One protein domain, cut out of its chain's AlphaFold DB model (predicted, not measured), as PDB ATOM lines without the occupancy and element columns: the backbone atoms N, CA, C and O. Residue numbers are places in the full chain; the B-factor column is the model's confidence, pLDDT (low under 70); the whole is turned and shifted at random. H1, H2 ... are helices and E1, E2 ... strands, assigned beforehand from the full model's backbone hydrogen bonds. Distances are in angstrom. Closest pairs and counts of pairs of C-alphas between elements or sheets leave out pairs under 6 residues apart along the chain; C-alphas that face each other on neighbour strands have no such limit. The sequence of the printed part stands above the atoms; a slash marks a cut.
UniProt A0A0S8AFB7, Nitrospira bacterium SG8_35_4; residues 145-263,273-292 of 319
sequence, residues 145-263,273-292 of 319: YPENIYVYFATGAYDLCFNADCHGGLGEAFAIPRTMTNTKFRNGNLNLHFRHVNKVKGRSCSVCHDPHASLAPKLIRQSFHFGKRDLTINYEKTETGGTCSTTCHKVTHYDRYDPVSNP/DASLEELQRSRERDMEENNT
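Overview. This is residues 145 to 263 and 273 to 292 of the 319 residues of a protein of Nitrospira bacterium SG8_35_4 (UniProt A0A0S8AFB7). A four-strand sheet, E1 to E4, makes a twisted wall along one side of the model; across from it lies a loose part of long loops with the short helices H1 and H2, while the short helix H3 only grazes the sheet, and the long helix H4 stands apart from the other helices at one end, its residues 287 to 292 sticking out. The printed part has 139 residues, in the order H1 H2 H3 E1 E2 E3 E4 H4; the sheet's order is E1 E2 E3 E4, antiparallel. The class is mixed, helices and strands, with under half of the residues, 58, in named elements. The whole is compact, radius of gyration of the C-alphas 15.5 A, spanning 47 by 37 by 29 A.

Along the chain. Residues 145 to 170 hold no named element. H1 is residues 171 to 175, beginning at C-alpha (131.123, 153.757, 123.076); H2 is 192 to 197 and H3 205 to 208. E1 is 223 to 226, E2 229 to 237, 25.9 A long, E3 241 to 246, 17.0 A, and E4 249 to 255, 17.6 A. H4, residues 276 to 292, is 24.4 A long, ending at C-alpha (145.441, 132.790, 125.291).

Arrangement. E1 to E4 form a meander, each strand the antiparallel neighbour and hairpin partner of the one before. Within hydrogen-bond range are N 226 and O 229, 2.8 A, N 243 and O 236, 2.8 A, and N 244 and O 252, 2.9 A. H3 is on the sheet but only grazes it; the closest C-alphas of H3 and E1, Val 207 and Phe 224, are 6.2 A apart. H1 and H2 touch, closest at the C-alphas of Phe 174 and Phe 194, 5.4 A. H4 is not on the sheet and touches no helix. Every O i to N i+4 pair is within hydrogen-bond range in H4; H1 has 0 of 1, with 2 of 2 O i to N i+3 pairs, H2 has 1 of 2, and H3 is too short for such a pair.

Size, cuts and confidence. The two C-alphas farthest apart, Lys 228 and Glu 277, are 48.0 A apart. Residues 264 to 272 are not printed, and C-alphas 263 and 273 are 17.1 A apart across the cut. The links H1 to H2 and H3 to E1 are long. Mean pLDDT of the printed part is 92.5, and no printed residue is under 70.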
ATOM      1  N   TYR A 145     126.732 161.419 132.495       95.12
ATOM      2  CA  TYR A 145     126.033 160.151 132.583       95.12
ATOM      3  C   TYR A 145     124.553 160.474 132.791       95.12
ATOM      4  O   TYR A 145     124.234 161.291 133.665       95.12
ATOM      5  N   PRO A 146     123.622 159.849 132.060       92.69
ATOM      6  CA  PRO A 146     122.288 160.404 131.990       92.69
ATOM      7  C   PRO A 146     121.498 160.213 133.285       92.69
ATOM      8  O   PRO A 146     121.462 159.128 133.866       92.69
ATOM      9  N   GLU A 147     120.796 161.269 133.691       90.12
ATOM     10  CA  GLU A 147     119.877 161.253 134.836       90.12
ATOM     11  C   GLU A 147     118.610 160.429 134.546       90.12
ATOM     12  O   GLU A 147     118.095 159.720 135.410       90.12
ATOM     13  N   ASN A 148     118.121 160.488 133.305       89.81
ATOM     14  CA  ASN A 148     116.865 159.865 132.909       89.81
ATOM     15  C   ASN A 148     117.029 158.384 132.540       89.81
ATOM     16  O   ASN A 148     118.015 157.966 131.937       89.81
ATOM     17  N   ILE A 149     115.991 157.589 132.821       89.88
ATOM     18  CA  ILE A 149     115.903 156.183 132.383       89.88
ATOM     19  C   ILE A 149     115.664 156.041 130.873       89.88
ATOM     20  O   ILE A 149     115.950 154.994 130.294       89.88
ATOM     21  N   TYR A 150     115.107 157.085 130.244       91.62
ATOM     22  CA  TYR A 150     114.881 157.151 128.807       91.62
ATOM     23  C   TYR A 150     115.768 158.209 128.180       91.62
ATOM     24  O   TYR A 150     115.614 159.396 128.461       91.62
ATOM     25  N   VAL A 151     116.688 157.761 127.337       88.62
ATOM     26  CA  VAL A 151     117.709 158.587 126.700       88.62
ATOM     27  C   VAL A 151     117.983 158.003 125.327       88.62
ATOM     28  O   VAL A 151     118.201 156.798 125.187       88.62
ATOM     29  N   TYR A 152     117.954 158.852 124.305       85.56
ATOM     30  CA  TYR A 152     118.449 158.457 122.996       85.56
ATOM     31  C   TYR A 152     119.970 158.322 123.070       85.56
ATOM     32  O   TYR A 152     120.640 159.236 123.549       85.56
ATOM     33  N   PHE A 153     120.516 157.189 122.631       87.06
ATOM     34  CA  PHE A 153     121.961 156.999 122.650       87.06
ATOM     35  C   PHE A 153     122.660 158.037 121.762       87.06
ATOM     36  O   PHE A 153     122.352 158.166 120.580       87.06
ATOM     37  N   ALA A 154     123.615 158.756 122.341       85.12
ATOM     38  CA  ALA A 154     124.443 159.728 121.648       85.12
ATOM     39  C   ALA A 154     125.872 159.653 122.188       85.12
ATOM     40  O   ALA A 154     126.085 159.407 123.379       85.12
ATOM     41  N   THR A 155     126.848 159.890 121.314       80.25
ATOM     42  CA  THR A 155     128.241 160.106 121.720       80.25
ATOM     43  C   THR A 155     128.298 161.242 122.741       80.25
ATOM     44  O   THR A 155     127.554 162.215 122.617       80.25
ATOM     45  N   GLY A 156     129.129 161.116 123.774       86.69
ATOM     46  CA  GLY A 156     129.184 162.089 124.867       86.69
ATOM     47  C   GLY A 156     128.286 161.742 126.057       86.69
ATOM     48  O   GLY A 156     128.647 161.983 127.204       86.69
ATOM     49  N   ALA A 157     127.126 161.113 125.820       90.19
ATOM     50  CA  ALA A 157     126.112 160.910 126.862       90.19
ATOM     51  C   ALA A 157     126.555 159.976 128.005       90.19
ATOM     52  O   ALA A 157     125.901 159.924 129.040       90.19
ATOM     53  N   TYR A 158     127.640 159.221 127.814       93.88
ATOM     54  CA  TYR A 158     128.192 158.271 128.785       93.88
ATOM     55  C   TYR A 158     129.711 158.433 128.932       93.88
ATOM     56  O   TYR A 158     130.420 157.456 129.185       93.88
ATOM     57  N   ASP A 159     130.225 159.653 128.764       94.44
ATOM     58  CA  ASP A 159     131.661 159.957 128.854       94.44
ATOM     59  C   ASP A 159     132.267 159.632 130.218       94.44
ATOM     60  O   ASP A 159     133.477 159.426 130.327       94.44
ATOM     61  N   LEU A 160     131.441 159.534 131.265       95.94
ATOM     62  CA  LEU A 160     131.879 158.972 132.535       95.94
ATOM     63  C   LEU A 160     132.437 157.554 132.366       95.94
ATOM     64  O   LEU A 160     133.477 157.243 132.937       95.94
ATOM     65  N   CYS A 161     131.767 156.706 131.588       94.62
ATOM     66  CA  CYS A 161     132.147 155.310 131.398       94.62
ATOM     67  C   CYS A 161     133.184 155.155 130.283       94.62
ATOM     68  O   CYS A 161     134.198 154.489 130.476       94.62
ATOM     69  N   PHE A 162     132.951 155.784 129.127       94.12
ATOM     70  CA  PHE A 162     133.773 155.616 127.919       94.12
ATOM     71  C   PHE A 162     135.013 156.514 127.876       94.12
ATOM     72  O   PHE A 162     135.539 156.815 126.804       94.12
ATOM     73  N   ASN A 163     135.494 156.944 129.041       90.75
ATOM     74  CA  ASN A 163     136.737 157.688 129.141       90.75
ATOM     75  C   ASN A 163     137.952 156.798 128.802       90.75
ATOM     76  O   ASN A 163     137.889 155.573 128.914       90.75
ATOM     77  N   ALA A 164     139.057 157.432 128.402       91.62
ATOM     78  CA  ALA A 164     140.275 156.754 127.956       91.62
ATOM     79  C   ALA A 164     140.920 155.853 129.024       91.62
ATOM     80  O   ALA A 164     141.546 154.861 128.670       91.62
ATOM     81  N   ASP A 165     140.724 156.162 130.306       90.81
ATOM     82  CA  ASP A 165     141.334 155.441 131.428       90.81
ATOM     83  C   ASP A 165     140.555 154.170 131.810       90.81
ATOM     84  O   ASP A 165     141.004 153.393 132.650       90.81
ATOM     85  N   CYS A 166     139.357 153.966 131.249       94.06
ATOM     86  CA  CYS A 166     138.455 152.873 131.620       94.06
ATOM     87  C   CYS A 166     137.917 152.139 130.382       94.06
ATOM     88  O   CYS A 166     138.571 151.244 129.853       94.06
ATOM     89  N   HIS A 167     136.722 152.491 129.895       93.38
ATOM     90  CA  HIS A 167     136.090 151.823 128.748       93.38
ATOM     91  C   HIS A 167     136.294 152.590 127.435       93.38
ATOM     92  O   HIS A 167     135.369 152.713 126.624       93.38
ATOM     93  N   GLY A 168     137.501 153.122 127.228       91.88
ATOM     94  CA  GLY A 168     137.868 153.888 126.039       91.88
ATOM     95  C   GLY A 168     137.606 153.109 124.747       91.88
ATOM     96  O   GLY A 168     137.869 151.912 124.658       91.88
ATOM     97  N   GLY A 169     137.026 153.779 123.747       87.12
ATOM     98  CA  GLY A 169     136.712 153.185 122.438       87.12
ATOM     99  C   GLY A 169     135.495 152.249 122.409       87.12
ATOM    100  O   GLY A 169     135.028 151.889 121.331       87.12
ATOM    101  N   LEU A 170     134.913 151.882 123.559       89.19
ATOM    102  CA  LEU A 170     133.759 150.976 123.585       89.19
ATOM    103  C   LEU A 170     132.447 151.665 123.169       89.19
ATOM    104  O   LEU A 170     131.533 150.995 122.691       89.19
ATOM    105  N   GLY A 171     132.351 152.990 123.322       88.56
ATOM    106  CA  GLY A 171     131.123 153.757 123.076       88.56
ATOM    107  C   GLY A 171     130.540 153.570 121.671       88.56
ATOM    108  O   GLY A 171     129.328 153.414 121.520       88.56
ATOM    109  N   GLU A 172     131.389 153.480 120.649       87.50
ATOM    110  CA  GLU A 172     130.954 153.297 119.258       87.50
ATOM    111  C   GLU A 172     130.231 151.964 119.037       87.50
ATOM    112  O   GLU A 172     129.289 151.886 118.246       87.50
ATOM    113  N   ALA A 173     130.585 150.920 119.797       90.25
ATOM    114  CA  ALA A 173     129.955 149.608 119.684       90.25
ATOM    115  C   ALA A 173     128.446 149.658 119.958       90.25
ATOM    116  O   ALA A 173     127.692 148.845 119.425       90.25
ATOM    117  N   PHE A 174     127.984 150.619 120.759       92.12
ATOM    118  CA  PHE A 174     126.573 150.775 121.097       92.12
ATOM    119  C   PHE A 174     125.765 151.447 119.987       92.12
ATOM    120  O   PHE A 174     124.548 151.294 119.979       92.12
ATOM    121  N   ALA A 175     126.406 152.119 119.026       90.81
ATOM    122  CA  ALA A 175     125.761 152.713 117.851       90.81
ATOM    123  C   ALA A 175     125.678 151.749 116.650       90.81
ATOM    124  O   ALA A 175     125.078 152.076 115.627       90.81
ATOM    125  N   ILE A 176     126.249 150.545 116.766       92.19
ATOM    126  CA  ILE A 176     126.340 149.588 115.662       92.19
ATOM    127  C   ILE A 176     125.285 148.478 115.835       92.19
ATOM    128  O   ILE A 176     125.337 147.733 116.816       92.19
ATOM    129  N   PRO A 177     124.336 148.295 114.892       94.50
ATOM    130  CA  PRO A 177     123.263 147.301 115.018       94.50
ATOM    131  C   PRO A 177     123.733 145.848 114.882       94.50
ATOM    132  O   PRO A 177     123.047 144.937 115.358       94.50
ATOM    133  N   ARG A 178     124.879 145.620 114.230       94.62
ATOM    134  CA  ARG A 178     125.425 144.295 113.922       94.62
ATOM    135  C   ARG A 178     126.912 144.234 114.262       94.62
ATOM    136  O   ARG A 178     127.678 145.039 113.752       94.62
ATOM    137  N   THR A 179     127.333 143.289 115.092       93.69
ATOM    138  CA  THR A 179     128.743 143.121 115.476       93.69
ATOM    139  C   THR A 179     129.069 141.659 115.748       93.69
ATOM    140  O   THR A 179     128.214 140.915 116.221       93.69
ATOM    141  N   MET A 180     130.312 141.257 115.473       92.56
ATOM    142  CA  MET A 180     130.841 139.926 115.805       92.56
ATOM    143  C   MET A 180     131.723 139.936 117.057       92.56
ATOM    144  O   MET A 180     132.061 138.874 117.575       92.56
ATOM    145  N   THR A 181     132.074 141.117 117.565       87.94
ATOM    146  CA  THR A 181     133.103 141.287 118.594       87.94
ATOM    147  C   THR A 181     132.522 141.911 119.864       87.94
ATOM    148  O   THR A 181     132.140 141.200 120.797       87.94
ATOM    149  N   ASN A 182     132.440 143.239 119.904       83.06
ATOM    150  CA  ASN A 182     132.314 144.007 121.137       83.06
ATOM    151  C   ASN A 182     131.070 143.670 121.972       83.06
ATOM    152  O   ASN A 182     129.985 143.363 121.478       83.06
ATOM    153  N   THR A 183     131.264 143.773 123.289       87.62
ATOM    154  CA  THR A 183     130.354 143.444 124.405       87.62
ATOM    155  C   THR A 183     129.959 141.975 124.564       87.62
ATOM    156  O   THR A 183     129.583 141.583 125.664       87.62
ATOM    157  N   LYS A 184     130.040 141.149 123.510       91.12
ATOM    158  CA  LYS A 184     129.603 139.736 123.506       91.12
ATOM    159  C   LYS A 184     128.121 139.520 123.913       91.12
ATOM    160  O   LYS A 184     127.683 138.372 124.004       91.12
ATOM    161  N   PHE A 185     127.328 140.588 124.079       95.56
ATOM    162  CA  PHE A 185     125.875 140.556 124.287       95.56
ATOM    163  C   PHE A 185     125.156 140.712 122.941       95.56
ATOM    164  O   PHE A 185     124.747 141.803 122.527       95.56
ATOM    165  N   ARG A 186     125.084 139.600 122.208       96.00
ATOM    166  CA  ARG A 186     124.558 139.536 120.842       96.00
ATOM    167  C   ARG A 186     123.903 138.185 120.563       96.00
ATOM    168  O   ARG A 186     124.370 137.180 121.082       96.00
ATOM    169  N   ASN A 187     122.857 138.176 119.739       96.62
ATOM    170  CA  ASN A 187     122.223 136.954 119.231       96.62
ATOM    171  C   ASN A 187     122.652 136.750 117.769       96.62
ATOM    172  O   ASN A 187     122.264 137.539 116.905       96.62
ATOM    173  N   GLY A 188     123.530 135.790 117.491       96.75
ATOM    174  CA  GLY A 188     124.336 135.799 116.271       96.75
ATOM    175  C   GLY A 188     125.119 137.112 116.194       96.75
ATOM    176  O   GLY A 188     125.693 137.554 117.190       96.75
ATOM    177  N   ASN A 189     125.092 137.805 115.057       96.69
ATOM    178  CA  ASN A 189     125.701 139.135 114.937       96.69
ATOM    179  C   ASN A 189     124.789 140.291 115.392       96.69
ATOM    180  O   ASN A 189     125.192 141.448 115.312       96.69
ATOM    181  N   LEU A 190     123.551 140.032 115.829       95.44
ATOM    182  CA  LEU A 190     122.625 141.087 116.237       95.44
ATOM    183  C   LEU A 190     123.050 141.689 117.577       95.44
ATOM    184  O   LEU A 190     122.947 141.029 118.609       95.44
ATOM    185  N   ASN A 191     123.441 142.963 117.579       96.12
ATOM    186  CA  ASN A 191     123.823 143.661 118.802       96.12
ATOM    187  C   ASN A 191     122.594 143.914 119.692       96.12
ATOM    188  O   ASN A 191     121.704 144.703 119.348       96.12
ATOM    189  N   LEU A 192     122.546 143.264 120.855       95.31
ATOM    190  CA  LEU A 192     121.418 143.400 121.770       95.31
ATOM    191  C   LEU A 192     121.489 144.690 122.589       95.31
ATOM    192  O   LEU A 192     120.440 145.231 122.924       95.31
ATOM    193  N   HIS A 193     122.666 145.273 122.826       95.31
ATOM    194  CA  HIS A 193     122.742 146.614 123.411       95.31
ATOM    195  C   HIS A 193     122.081 147.652 122.501       95.31
ATOM    196  O   HIS A 193     121.231 148.427 122.952       95.31
ATOM    197  N   PHE A 194     122.374 147.601 121.195       94.06
ATOM    198  CA  PHE A 194     121.788 148.515 120.210       94.06
ATOM    199  C   PHE A 194     120.252 148.498 120.257       94.06
ATOM    200  O   PHE A 194     119.610 149.549 120.198       94.06
ATOM    201  N   ARG A 195     119.649 147.311 120.430       91.50
ATOM    202  CA  ARG A 195     118.189 147.130 120.553       91.50
ATOM    203  C   ARG A 195     117.586 147.878 121.739       91.50
ATOM    204  O   ARG A 195     116.401 148.211 121.678       91.50
ATOM    205  N   HIS A 196     118.339 148.106 122.806       92.75
ATOM    206  CA  HIS A 196     117.831 148.728 124.026       92.75
ATOM    207  C   HIS A 196     118.082 150.231 124.050       92.75
ATOM    208  O   HIS A 196     117.183 150.974 124.444       92.75
ATOM    209  N   VAL A 197     119.242 150.675 123.564       93.56
ATOM    210  CA  VAL A 197     119.677 152.073 123.698       93.56
ATOM    211  C   VAL A 197     119.346 152.940 122.469       93.56
ATOM    212  O   VAL A 197     119.071 154.126 122.621       93.56
ATOM    213  N   ASN A 198     119.242 152.368 121.257       91.56
ATOM    214  CA  ASN A 198     118.950 153.116 120.013       91.56
ATOM    215  C   ASN A 198     117.466 153.032 119.620       91.56
ATOM    216  O   ASN A 198     117.067 152.397 118.632       91.56
ATOM    217  N   LYS A 199     116.617 153.655 120.439       87.19
ATOM    218  CA  LYS A 199     115.170 153.802 120.217       87.19
ATOM    219  C   LYS A 199     114.736 155.206 120.642       87.19
ATOM    220  O   LYS A 199     115.422 155.839 121.432       87.19
ATOM    221  N   VAL A 200     113.548 155.644 120.207       84.31
ATOM    222  CA  VAL A 200     112.930 156.904 120.684       84.31
ATOM    223  C   VAL A 200     112.870 156.942 122.218       84.31
ATOM    224  O   VAL A 200     113.193 157.948 122.833       84.31
ATOM    225  N   LYS A 201     112.520 155.808 122.841       87.75
ATOM    226  CA  LYS A 201     112.651 155.568 124.286       87.75
ATOM    227  C   LYS A 201     113.798 154.589 124.556       87.75
ATOM    228  O   LYS A 201     113.559 153.456 124.990       87.75
ATOM    229  N   GLY A 202     115.019 154.975 124.191       91.25
ATOM    230  CA  GLY A 202     116.234 154.219 124.502       91.25
ATOM    231  C   GLY A 202     116.398 154.091 126.012       91.25
ATOM    232  O   GLY A 202     116.099 155.036 126.730       91.25
ATOM    233  N   ARG A 203     116.761 152.913 126.518       92.94
ATOM    234  CA  ARG A 203     116.985 152.714 127.959       92.94
ATOM    235  C   ARG A 203     118.391 153.183 128.283       92.94
ATOM    236  O   ARG A 203     119.318 152.806 127.570       92.94
ATOM    237  N   SER A 204     118.545 153.979 129.332       94.12
ATOM    238  CA  SER A 204     119.880 154.322 129.803       94.12
ATOM    239  C   SER A 204     120.569 153.116 130.434       94.12
ATOM    240  O   SER A 204     119.916 152.166 130.873       94.12
ATOM    241  N   CYS A 205     121.901 153.141 130.478       94.50
ATOM    242  CA  CYS A 205     122.682 152.030 131.019       94.50
ATOM    243  C   CYS A 205     122.286 151.685 132.466       94.50
ATOM    244  O   CYS A 205     122.273 150.509 132.809       94.50
ATOM    245  N   SER A 206     121.880 152.671 133.279       93.06
ATOM    246  CA  SER A 206     121.491 152.497 134.692       93.06
ATOM    247  C   SER A 206     120.179 151.742 134.905       93.06
ATOM    248  O   SER A 206     119.878 151.327 136.029       93.06
ATOM    249  N   VAL A 207     119.396 151.551 133.838       94.06
ATOM    250  CA  VAL A 207     118.220 150.676 133.865       94.06
ATOM    251  C   VAL A 207     118.656 149.227 134.055       94.06
ATOM    252  O   VAL A 207     118.045 148.515 134.842       94.06
ATOM    253  N   CYS A 208     119.723 148.807 133.369       94.88
ATOM    254  CA  CYS A 208     120.172 147.416 133.372       94.88
ATOM    255  C   CYS A 208     121.437 147.183 134.198       94.88
ATOM    256  O   CYS A 208     121.582 146.090 134.725       94.88
ATOM    257  N   HIS A 209     122.336 148.162 134.323       95.81
ATOM    258  CA  HIS A 209     123.622 148.019 135.008       95.81
ATOM    259  C   HIS A 209     123.688 148.842 136.293       95.81
ATOM    260  O   HIS A 209     123.301 150.013 136.308       95.81
ATOM    261  N   ASP A 210     124.227 148.247 137.356       95.50
ATOM    262  CA  ASP A 210     124.684 148.990 138.525       95.50
ATOM    263  C   ASP A 210     126.163 149.352 138.322       95.50
ATOM    264  O   ASP A 210     126.992 148.449 138.227       95.50
ATOM    265  N   PRO A 211     126.540 150.637 138.234       95.19
ATOM    266  CA  PRO A 211     127.938 151.008 138.030       95.19
ATOM    267  C   PRO A 211     128.825 150.740 139.258       95.19
ATOM    268  O   PRO A 211     130.048 150.840 139.140       95.19
ATOM    269  N   HIS A 212     128.236 150.422 140.418       95.75
ATOM    270  CA  HIS A 212     128.969 150.102 141.641       95.75
ATOM    271  C   HIS A 212     129.093 148.593 141.826       95.75
ATOM    272  O   HIS A 212     130.205 148.066 141.840       95.75
ATOM    273  N   ALA A 213     127.962 147.903 141.996       95.44
ATOM    274  CA  ALA A 213     127.956 146.481 142.314       95.44
ATOM    275  C   ALA A 213     126.594 145.819 142.076       95.44
ATOM    276  O   ALA A 213     125.549 146.395 142.388       95.44
ATOM    277  N   SER A 214     126.609 144.569 141.619       95.38
ATOM    278  CA  SER A 214     125.411 143.731 141.513       95.38
ATOM    279  C   SER A 214     125.722 142.265 141.801       95.38
ATOM    280  O   SER A 214     126.861 141.836 141.668       95.38
ATOM    281  N   LEU A 215     124.695 141.494 142.159       94.31
ATOM    282  CA  LEU A 215     124.788 140.038 142.288       94.31
ATOM    283  C   LEU A 215     124.917 139.355 140.920       94.31
ATOM    284  O   LEU A 215     125.606 138.348 140.783       94.31
ATOM    285  N   ALA A 216     124.268 139.906 139.890       94.12
ATOM    286  CA  ALA A 216     124.264 139.288 138.570       94.12
ATOM    287  C   ALA A 216     125.559 139.598 137.793       94.12
ATOM    288  O   ALA A 216     126.114 140.702 137.913       94.12
ATOM    289  N   PRO A 217     126.017 138.668 136.934       93.38
ATOM    290  CA  PRO A 217     127.227 138.853 136.151       93.38
ATOM    291  C   PRO A 217     127.157 140.107 135.279       93.38
ATOM    292  O   PRO A 217     126.092 140.529 134.825       93.38
ATOM    293  N   LYS A 218     128.328 140.702 135.019       94.19
ATOM    294  CA  LYS A 218     128.460 141.959 134.250       94.19
ATOM    295  C   LYS A 218     127.693 143.134 134.871       94.19
ATOM    296  O   LYS A 218     127.265 144.046 134.163       94.19
ATOM    297  N   LEU A 219     127.567 143.116 136.199       96.31
ATOM    298  CA  LEU A 219     126.941 144.164 136.999       96.31
ATOM    299  C   LEU A 219     125.488 144.446 136.600       96.31
ATOM    300  O   LEU A 219     125.012 145.573 136.727       96.31
ATOM    301  N   ILE A 220     124.774 143.445 136.082       96.38
ATOM    302  CA  ILE A 220     123.367 143.611 135.715       96.38
ATOM    303  C   ILE A 220     122.523 143.648 136.988       96.38
ATOM    304  O   ILE A 220     122.656 142.785 137.849       96.38
ATOM    305  N   ARG A 221     121.678 144.664 137.145       94.31
ATOM    306  CA  ARG A 221     120.827 144.859 138.329       94.31
ATOM    307  C   ARG A 221     119.744 143.788 138.372       94.31
ATOM    308  O   ARG A 221     119.248 143.391 137.326       94.31
ATOM    309  N   GLN A 222     119.318 143.397 139.568       92.69
ATOM    310  CA  GLN A 222     118.143 142.534 139.754       92.69
ATOM    311  C   GLN A 222     116.826 143.320 139.722       92.69
ATOM    312  O   GLN A 222     115.769 142.766 139.434       92.69
ATOM    313  N   SER A 223     116.871 144.621 140.013       93.19
ATOM    314  CA  SER A 223     115.710 145.502 139.942       93.19
ATOM    315  C   SER A 223     116.093 146.946 139.626       93.19
ATOM    316  O   SER A 223     117.244 147.363 139.780       93.19
ATOM    317  N   PHE A 224     115.108 147.723 139.179       91.56
ATOM    318  CA  PHE A 224     115.220 149.172 139.046       91.56
ATOM    319  C   PHE A 224     113.886 149.864 139.336       91.56
ATOM    320  O   PHE A 224     112.808 149.308 139.110       91.56
ATOM    321  N   HIS A 225     113.966 151.110 139.798       88.94
ATOM    322  CA  HIS A 225     112.794 151.933 140.080       88.94
ATOM    323  C   HIS A 225     112.216 152.520 138.783       88.94
ATOM    324  O   HIS A 225     112.922 153.150 137.991       88.94
ATOM    325  N   PHE A 226     110.907 152.371 138.591       88.00
ATOM    326  CA  PHE A 226     110.141 152.960 137.496       88.00
ATOM    327  C   PHE A 226     108.879 153.646 138.033       88.00
ATOM    328  O   PHE A 226     107.859 153.014 138.330       88.00
ATOM    329  N   GLY A 227     108.933 154.973 138.157       86.06
ATOM    330  CA  GLY A 227     107.861 155.742 138.785       86.06
ATOM    331  C   GLY A 227     107.722 155.367 140.262       86.06
ATOM    332  O   GLY A 227     108.609 155.660 141.050       86.06
ATOM    333  N   LYS A 228     106.607 154.726 140.632       88.25
ATOM    334  CA  LYS A 228     106.325 154.274 142.011       88.25
ATOM    335  C   LYS A 228     106.512 152.766 142.216       88.25
ATOM    336  O   LYS A 228     106.066 152.237 143.228       88.25
ATOM    337  N   ARG A 229     107.040 152.056 141.219       90.00
ATOM    338  CA  ARG A 229     107.144 150.594 141.233       90.00
ATOM    339  C   ARG A 229     108.581 150.167 141.023       90.00
ATOM    340  O   ARG A 229     109.296 150.804 140.252       90.00
ATOM    341  N   ASP A 230     108.922 149.035 141.612       90.94
ATOM    342  CA  ASP A 230     110.141 148.310 141.298       90.94
ATOM    343  C   ASP A 230     109.859 147.259 140.242       90.94
ATOM    344  O   ASP A 230     108.881 146.512 140.323       90.94
ATOM    345  N   LEU A 231     110.698 147.251 139.213       92.00
ATOM    346  CA  LEU A 231     110.639 146.279 138.135       92.00
ATOM    347  C   LEU A 231     111.846 145.359 138.243       92.00
ATOM    348  O   LEU A 231     112.974 145.828 138.394       92.00
ATOM    349  N   THR A 232     111.596 144.059 138.146       93.19
ATOM    350  CA  THR A 232     112.624 143.020 138.229       93.19
ATOM    351  C   THR A 232     113.274 142.782 136.869       93.19
ATOM    352  O   THR A 232     112.632 142.878 135.815       93.19
ATOM    353  N   ILE A 233     114.556 142.443 136.912       94.50
ATOM    354  CA  ILE A 233     115.352 141.955 135.797       94.50
ATOM    355  C   ILE A 233     115.909 140.600 136.224       94.50
ATOM    356  O   ILE A 233     116.672 140.520 137.183       94.50
ATOM    357  N   ASN A 234     115.548 139.550 135.495       94.44
ATOM    358  CA  ASN A 234     116.176 138.243 135.645       94.44
ATOM    359  C   ASN A 234     117.100 138.040 134.452       94.44
ATOM    360  O   ASN A 234     116.640 138.015 133.306       94.44
ATOM    361  N   TYR A 235     118.393 137.941 134.727       95.69
ATOM    362  CA  TYR A 235     119.422 137.724 133.725       95.69
ATOM    363  C   TYR A 235     120.255 136.514 134.116       95.69
ATOM    364  O   TYR A 235     120.812 136.472 135.211       95.69
ATOM    365  N   GLU A 236     120.374 135.573 133.189       95.31
ATOM    366  CA  GLU A 236     121.236 134.409 133.327       95.31
ATOM    367  C   GLU A 236     122.204 134.392 132.155       95.31
ATOM    368  O   GLU A 236     121.829 134.614 131.001       95.31
ATOM    369  N   LYS A 237     123.475 134.140 132.442       95.00
ATOM    370  CA  LYS A 237     124.524 134.106 131.430       95.00
ATOM    371  C   LYS A 237     124.975 132.669 131.230       95.00
ATOM    372  O   LYS A 237     125.256 131.980 132.199       95.00
ATOM    373  N   THR A 238     125.094 132.251 129.975       95.25
ATOM    374  CA  THR A 238     125.762 130.995 129.614       95.25
ATOM    375  C   THR A 238     127.145 131.295 129.038       95.25
ATOM    376  O   THR A 238     127.545 132.460 128.894       95.25
ATOM    377  N   GLU A 239     127.898 130.254 128.687       92.81
ATOM    378  CA  GLU A 239     129.202 130.410 128.044       92.81
ATOM    379  C   GLU A 239     129.089 131.222 126.743       92.81
ATOM    380  O   GLU A 239     129.801 132.211 126.549       92.81
ATOM    381  N   THR A 240     128.150 130.853 125.872       95.06
ATOM    382  CA  THR A 240     127.967 131.395 124.515       95.06
ATOM    383  C   THR A 240     126.875 132.456 124.420       95.06
ATOM    384  O   THR A 240     126.812 133.186 123.430       95.06
ATOM    385  N   GLY A 241     126.047 132.597 125.450       96.19
ATOM    386  CA  GLY A 241     124.764 133.267 125.344       96.19
ATOM    387  C   GLY A 241     124.175 133.659 126.694       96.19
ATOM    388  O   GLY A 241     124.881 134.156 127.581       96.19
ATOM    389  N   GLY A 242     122.864 133.491 126.824       96.81
ATOM    390  CA  GLY A 242     122.135 133.730 128.061       96.81
ATOM    391  C   GLY A 242     120.639 133.928 127.859       96.81
ATOM    392  O   GLY A 242     120.112 133.850 126.744       96.81
ATOM    393  N   THR A 243     119.962 134.228 128.959       96.31
ATOM    394  CA  THR A 243     118.541 134.558 129.006       96.31
ATOM    395  C   THR A 243     118.339 135.906 129.689       96.31
ATOM    396  O   THR A 243     119.132 136.345 130.522       96.31
ATOM    397  N   CYS A 244     117.283 136.612 129.299       94.38
ATOM    398  CA  CYS A 244     116.863 137.840 129.958       94.38
ATOM    399  C   CYS A 244     115.342 137.903 129.995       94.38
ATOM    400  O   CYS A 244     114.676 137.697 128.977       94.38
ATOM    401  N   SER A 245     114.788 138.232 131.156       92.06
ATOM    402  CA  SER A 245     113.388 138.601 131.305       92.06
ATOM    403  C   SER A 245     113.251 139.840 132.168       92.06
ATOM    404  O   SER A 245     113.966 140.038 133.148       92.06
ATOM    405  N   THR A 246     112.319 140.700 131.778       85.88
ATOM    406  CA  THR A 246     111.989 141.920 132.512       85.88
ATOM    407  C   THR A 246     110.492 142.158 132.392       85.88
ATOM    408  O   THR A 246     109.818 141.548 131.562       85.88
ATOM    409  N   THR A 247     109.947 143.135 133.110       83.88
ATOM    410  CA  THR A 247     108.564 143.577 132.863       83.88
ATOM    411  C   THR A 247     108.348 144.120 131.434       83.88
ATOM    412  O   THR A 247     107.210 144.268 130.997       83.88
ATOM    413  N   CYS A 248     109.411 144.420 130.671       82.94
ATOM    414  CA  CYS A 248     109.301 144.942 129.305       82.94
ATOM    415  C   CYS A 248     109.070 143.863 128.234       82.94
ATOM    416  O   CYS A 248     108.480 144.174 127.200       82.94
ATOM    417  N   HIS A 249     109.557 142.633 128.425       89.81
ATOM    418  CA  HIS A 249     109.366 141.526 127.483       89.81
ATOM    419  C   HIS A 249     109.426 140.172 128.199       89.81
ATOM    420  O   HIS A 249     110.127 140.023 129.200       89.81
ATOM    421  N   LYS A 250     108.725 139.169 127.647       90.62
ATOM    422  CA  LYS A 250     108.847 137.767 128.082       90.62
ATOM    423  C   LYS A 250     110.303 137.300 127.990       90.62
ATOM    424  O   LYS A 250     111.102 137.945 127.314       90.62
ATOM    425  N   VAL A 251     110.627 136.191 128.652       94.00
ATOM    426  CA  VAL A 251     111.963 135.578 128.597       94.00
ATOM    427  C   VAL A 251     112.435 135.484 127.145       94.00
ATOM    428  O   VAL A 251     111.723 134.979 126.278       94.00
ATOM    429  N   THR A 252     113.621 136.027 126.896       95.00
ATOM    430  CA  THR A 252     114.310 135.958 125.610       95.00
ATOM    431  C   THR A 252     115.652 135.286 125.787       95.00
ATOM    432  O   THR A 252     116.356 135.572 126.756       95.00
ATOM    433  N   HIS A 253     116.021 134.470 124.813       96.69
ATOM    434  CA  HIS A 253     117.293 133.768 124.751       96.69
ATOM    435  C   HIS A 253     118.183 134.414 123.696       96.69
ATOM    436  O   HIS A 253     117.701 134.961 122.699       96.69
ATOM    437  N   TYR A 254     119.487 134.333 123.897       96.69
ATOM    438  CA  TYR A 254     120.448 134.681 122.869       96.69
ATOM    439  C   TYR A 254     121.625 133.727 122.907       96.69
ATOM    440  O   TYR A 254     122.022 133.268 123.975       96.69
ATOM    441  N   ASP A 255     122.209 133.498 121.741       97.50
ATOM    442  CA  ASP A 255     123.457 132.769 121.596       97.50
ATOM    443  C   ASP A 255     124.291 133.435 120.501       97.50
ATOM    444  O   ASP A 255     123.762 133.895 119.486       97.50
ATOM    445  N   ARG A 256     125.603 133.553 120.717       96.94
ATOM    446  CA  ARG A 256     126.513 134.216 119.778       96.94
ATOM    447  C   ARG A 256     126.780 133.419 118.502       96.94
ATOM    448  O   ARG A 256     127.194 134.044 117.523       96.94
ATOM    449  N   TYR A 257     126.609 132.101 118.520       96.81
ATOM    450  CA  TYR A 257     127.003 131.185 117.447       96.81
ATOM    451  C   TYR A 257     125.829 130.360 116.903       96.81
ATOM    452  O   TYR A 257     125.872 130.001 115.732       96.81
ATOM    453  N   ASP A 258     124.782 130.128 117.699       96.50
ATOM    454  CA  ASP A 258     123.531 129.476 117.283       96.50
ATOM    455  C   ASP A 258     122.305 130.380 117.554       96.50
ATOM    456  O   ASP A 258     121.594 130.213 118.547       96.50
ATOM    457  N   PRO A 259     122.090 131.434 116.741       95.56
ATOM    458  CA  PRO A 259     121.137 132.498 117.042       95.56
ATOM    459  C   PRO A 259     119.705 131.998 117.265       95.56
ATOM    460  O   PRO A 259     119.096 131.363 116.407       95.56
ATOM    461  N   VAL A 260     119.114 132.403 118.389       95.38
ATOM    462  CA  VAL A 260     117.795 131.924 118.816       95.38
ATOM    463  C   VAL A 260     116.664 132.774 118.236       95.38
ATOM    464  O   VAL A 260     116.655 134.005 118.366       95.38
ATOM    465  N   SER A 261     115.656 132.123 117.657       92.69
ATOM    466  CA  SER A 261     114.410 132.785 117.265       92.69
ATOM    467  C   SER A 261     113.531 133.028 118.492       92.69
ATOM    468  O   SER A 261     113.090 132.093 119.156       92.69
ATOM    469  N   ASN A 262     113.274 134.298 118.804       91.56
ATOM    470  CA  ASN A 262     112.441 134.688 119.937       91.56
ATOM    471  C   ASN A 262     111.069 135.166 119.434       91.56
ATOM    472  O   ASN A 262     111.034 136.034 118.558       91.56
ATOM    473  N   PRO A 263     109.941 134.699 120.005       83.56
ATOM    474  CA  PRO A 263     108.592 135.081 119.581       83.56
ATOM    475  C   PRO A 263     108.193 136.462 120.133       83.56
ATOM    476  O   PRO A 263     107.185 136.624 120.821       83.56
ATOM    477  N   ASP A 273     121.847 139.286 108.880       95.00
ATOM    478  CA  ASP A 273     122.310 138.252 109.808       95.00
ATOM    479  C   ASP A 273     123.603 137.629 109.261       95.00
ATOM    480  O   ASP A 273     123.789 137.555 108.045       95.00
ATOM    481  N   ALA A 274     124.509 137.241 110.159       96.06
ATOM    482  CA  ALA A 274     125.753 136.584 109.772       96.06
ATOM    483  C   ALA A 274     125.474 135.186 109.204       96.06
ATOM    484  O   ALA A 274     124.546 134.504 109.644       96.06
ATOM    485  N   SER A 275     126.292 134.760 108.247       97.12
ATOM    486  CA  SER A 275     126.269 133.392 107.738       97.12
ATOM    487  C   SER A 275     126.787 132.405 108.790       97.12
ATOM    488  O   SER A 275     127.511 132.779 109.716       97.12
ATOM    489  N   LEU A 276     126.457 131.120 108.632       95.81
ATOM    490  CA  LEU A 276     126.979 130.061 109.505       95.81
ATOM    491  C   LEU A 276     128.514 130.034 109.519       95.81
ATOM    492  O   LEU A 276     129.118 129.874 110.576       95.81
ATOM    493  N   GLU A 277     129.145 130.265 108.367       97.12
ATOM    494  CA  GLU A 277     130.603 130.311 108.249       97.12
ATOM    495  C   GLU A 277     131.202 131.494 109.028       97.12
ATOM    496  O   GLU A 277     132.190 131.339 109.745       97.12
ATOM    497  N   GLU A 278     130.580 132.674 108.960       97.31
ATOM    498  CA  GLU A 278     131.009 133.843 109.737       97.31
ATOM    499  C   GLU A 278     130.869 133.607 111.249       97.31
ATOM    500  O   GLU A 278     131.740 134.009 112.028       97.31
ATOM    501  N   LEU A 279     129.790 132.942 111.676       96.88
ATOM    502  CA  LEU A 279     129.561 132.580 113.076       96.88
ATOM    503  C   LEU A 279     130.592 131.560 113.569       96.88
ATOM    504  O   LEU A 279     131.127 131.731 114.666       96.88
ATOM    505  N   GLN A 280     130.930 130.560 112.752       96.25
ATOM    506  CA  GLN A 280     131.946 129.566 113.083       96.25
ATOM    507  C   GLN A 280     133.332 130.201 113.237       96.25
ATOM    508  O   GLN A 280     133.957 130.037 114.284       96.25
ATOM    509  N   ARG A 281     133.766 131.028 112.274       96.25
ATOM    510  CA  ARG A 281     135.035 131.773 112.386       96.25
ATOM    511  C   ARG A 281     135.058 132.673 113.621       96.25
ATOM    512  O   ARG A 281     136.084 132.839 114.275       96.25
ATOM    513  N   SER A 282     133.917 133.273 113.970       95.19
ATOM    514  CA  SER A 282     133.809 134.045 115.207       95.19
ATOM    515  C   SER A 282     133.952 133.193 116.456       95.19
ATOM    516  O   SER A 282     134.477 133.694 117.446       95.19
ATOM    517  N   ARG A 283     133.449 131.960 116.443       95.50
ATOM    518  CA  ARG A 283     133.571 131.033 117.564       95.50
ATOM    519  C   ARG A 283     135.020 130.614 117.766       95.50
ATOM    520  O   ARG A 283     135.500 130.666 118.890       95.50
ATOM    521  N   GLU A 284     135.706 130.261 116.683       95.44
ATOM    522  CA  GLU A 284     137.124 129.884 116.686       95.44
ATOM    523  C   GLU A 284     137.992 131.004 117.268       95.44
ATOM    524  O   GLU A 284     138.729 130.775 118.223       95.44
ATOM    525  N   ARG A 285     137.807 132.241 116.789       94.06
ATOM    526  CA  ARG A 285     138.520 133.409 117.324       94.06
ATOM    527  C   ARG A 285     138.238 133.637 118.812       94.06
ATOM    528  O   ARG A 285     139.156 133.886 119.584       94.06
ATOM    529  N   ASP A 286     136.975 133.558 119.234       92.31
ATOM    530  CA  ASP A 286     136.621 133.780 120.639       92.31
ATOM    531  C   ASP A 286     137.172 132.658 121.553       92.31
ATOM    532  O   ASP A 286     137.503 132.924 122.709       92.31
ATOM    533  N   MET A 287     137.289 131.419 121.052       90.44
ATOM    534  CA  MET A 287     137.955 130.314 121.758       90.44
ATOM    535  C   MET A 287     139.464 130.537 121.867       90.44
ATOM    536  O   MET A 287     140.030 130.335 122.939       90.44
ATOM    537  N   GLU A 288     140.107 130.981 120.787       92.75
ATOM    538  CA  GLU A 288     141.531 131.314 120.777       92.75
ATOM    539  C   GLU A 288     141.842 132.415 121.799       92.75
ATOM    540  O   GLU A 288     142.694 132.219 122.664       92.75
ATOM    541  N   GLU A 289     141.064 133.506 121.808       88.25
ATOM    542  CA  GLU A 289     141.172 134.573 122.814       88.25
ATOM    543  C   GLU A 289     141.084 134.038 124.251       88.25
ATOM    544  O   GLU A 289     141.832 134.472 125.131       88.25
ATOM    545  N   ASN A 290     140.150 133.122 124.513       86.12
ATOM    546  CA  ASN A 290     139.961 132.545 125.842       86.12
ATOM    547  C   ASN A 290     141.134 131.636 126.239       86.12
ATOM    548  O   ASN A 290     141.572 131.680 127.387       86.12
ATOM    549  N   ASN A 291     141.666 130.849 125.302       88.44
ATOM    550  CA  ASN A 291     142.821 129.986 125.542       88.44
ATOM    551  C   ASN A 291     144.084 130.806 125.820       88.44
ATOM    552  O   ASN A 291     144.803 130.514 126.773       88.44
ATOM    553  N   THR A 292     144.320 131.873 125.053       88.81
ATOM    554  CA  THR A 292     145.441 132.790 125.291       88.81
ATOM    555  C   THR A 292     145.333 133.471 126.653       88.81
ATOM    556  O   THR A 292     146.339 133.612 127.341       88.81
TER     557      THR A 292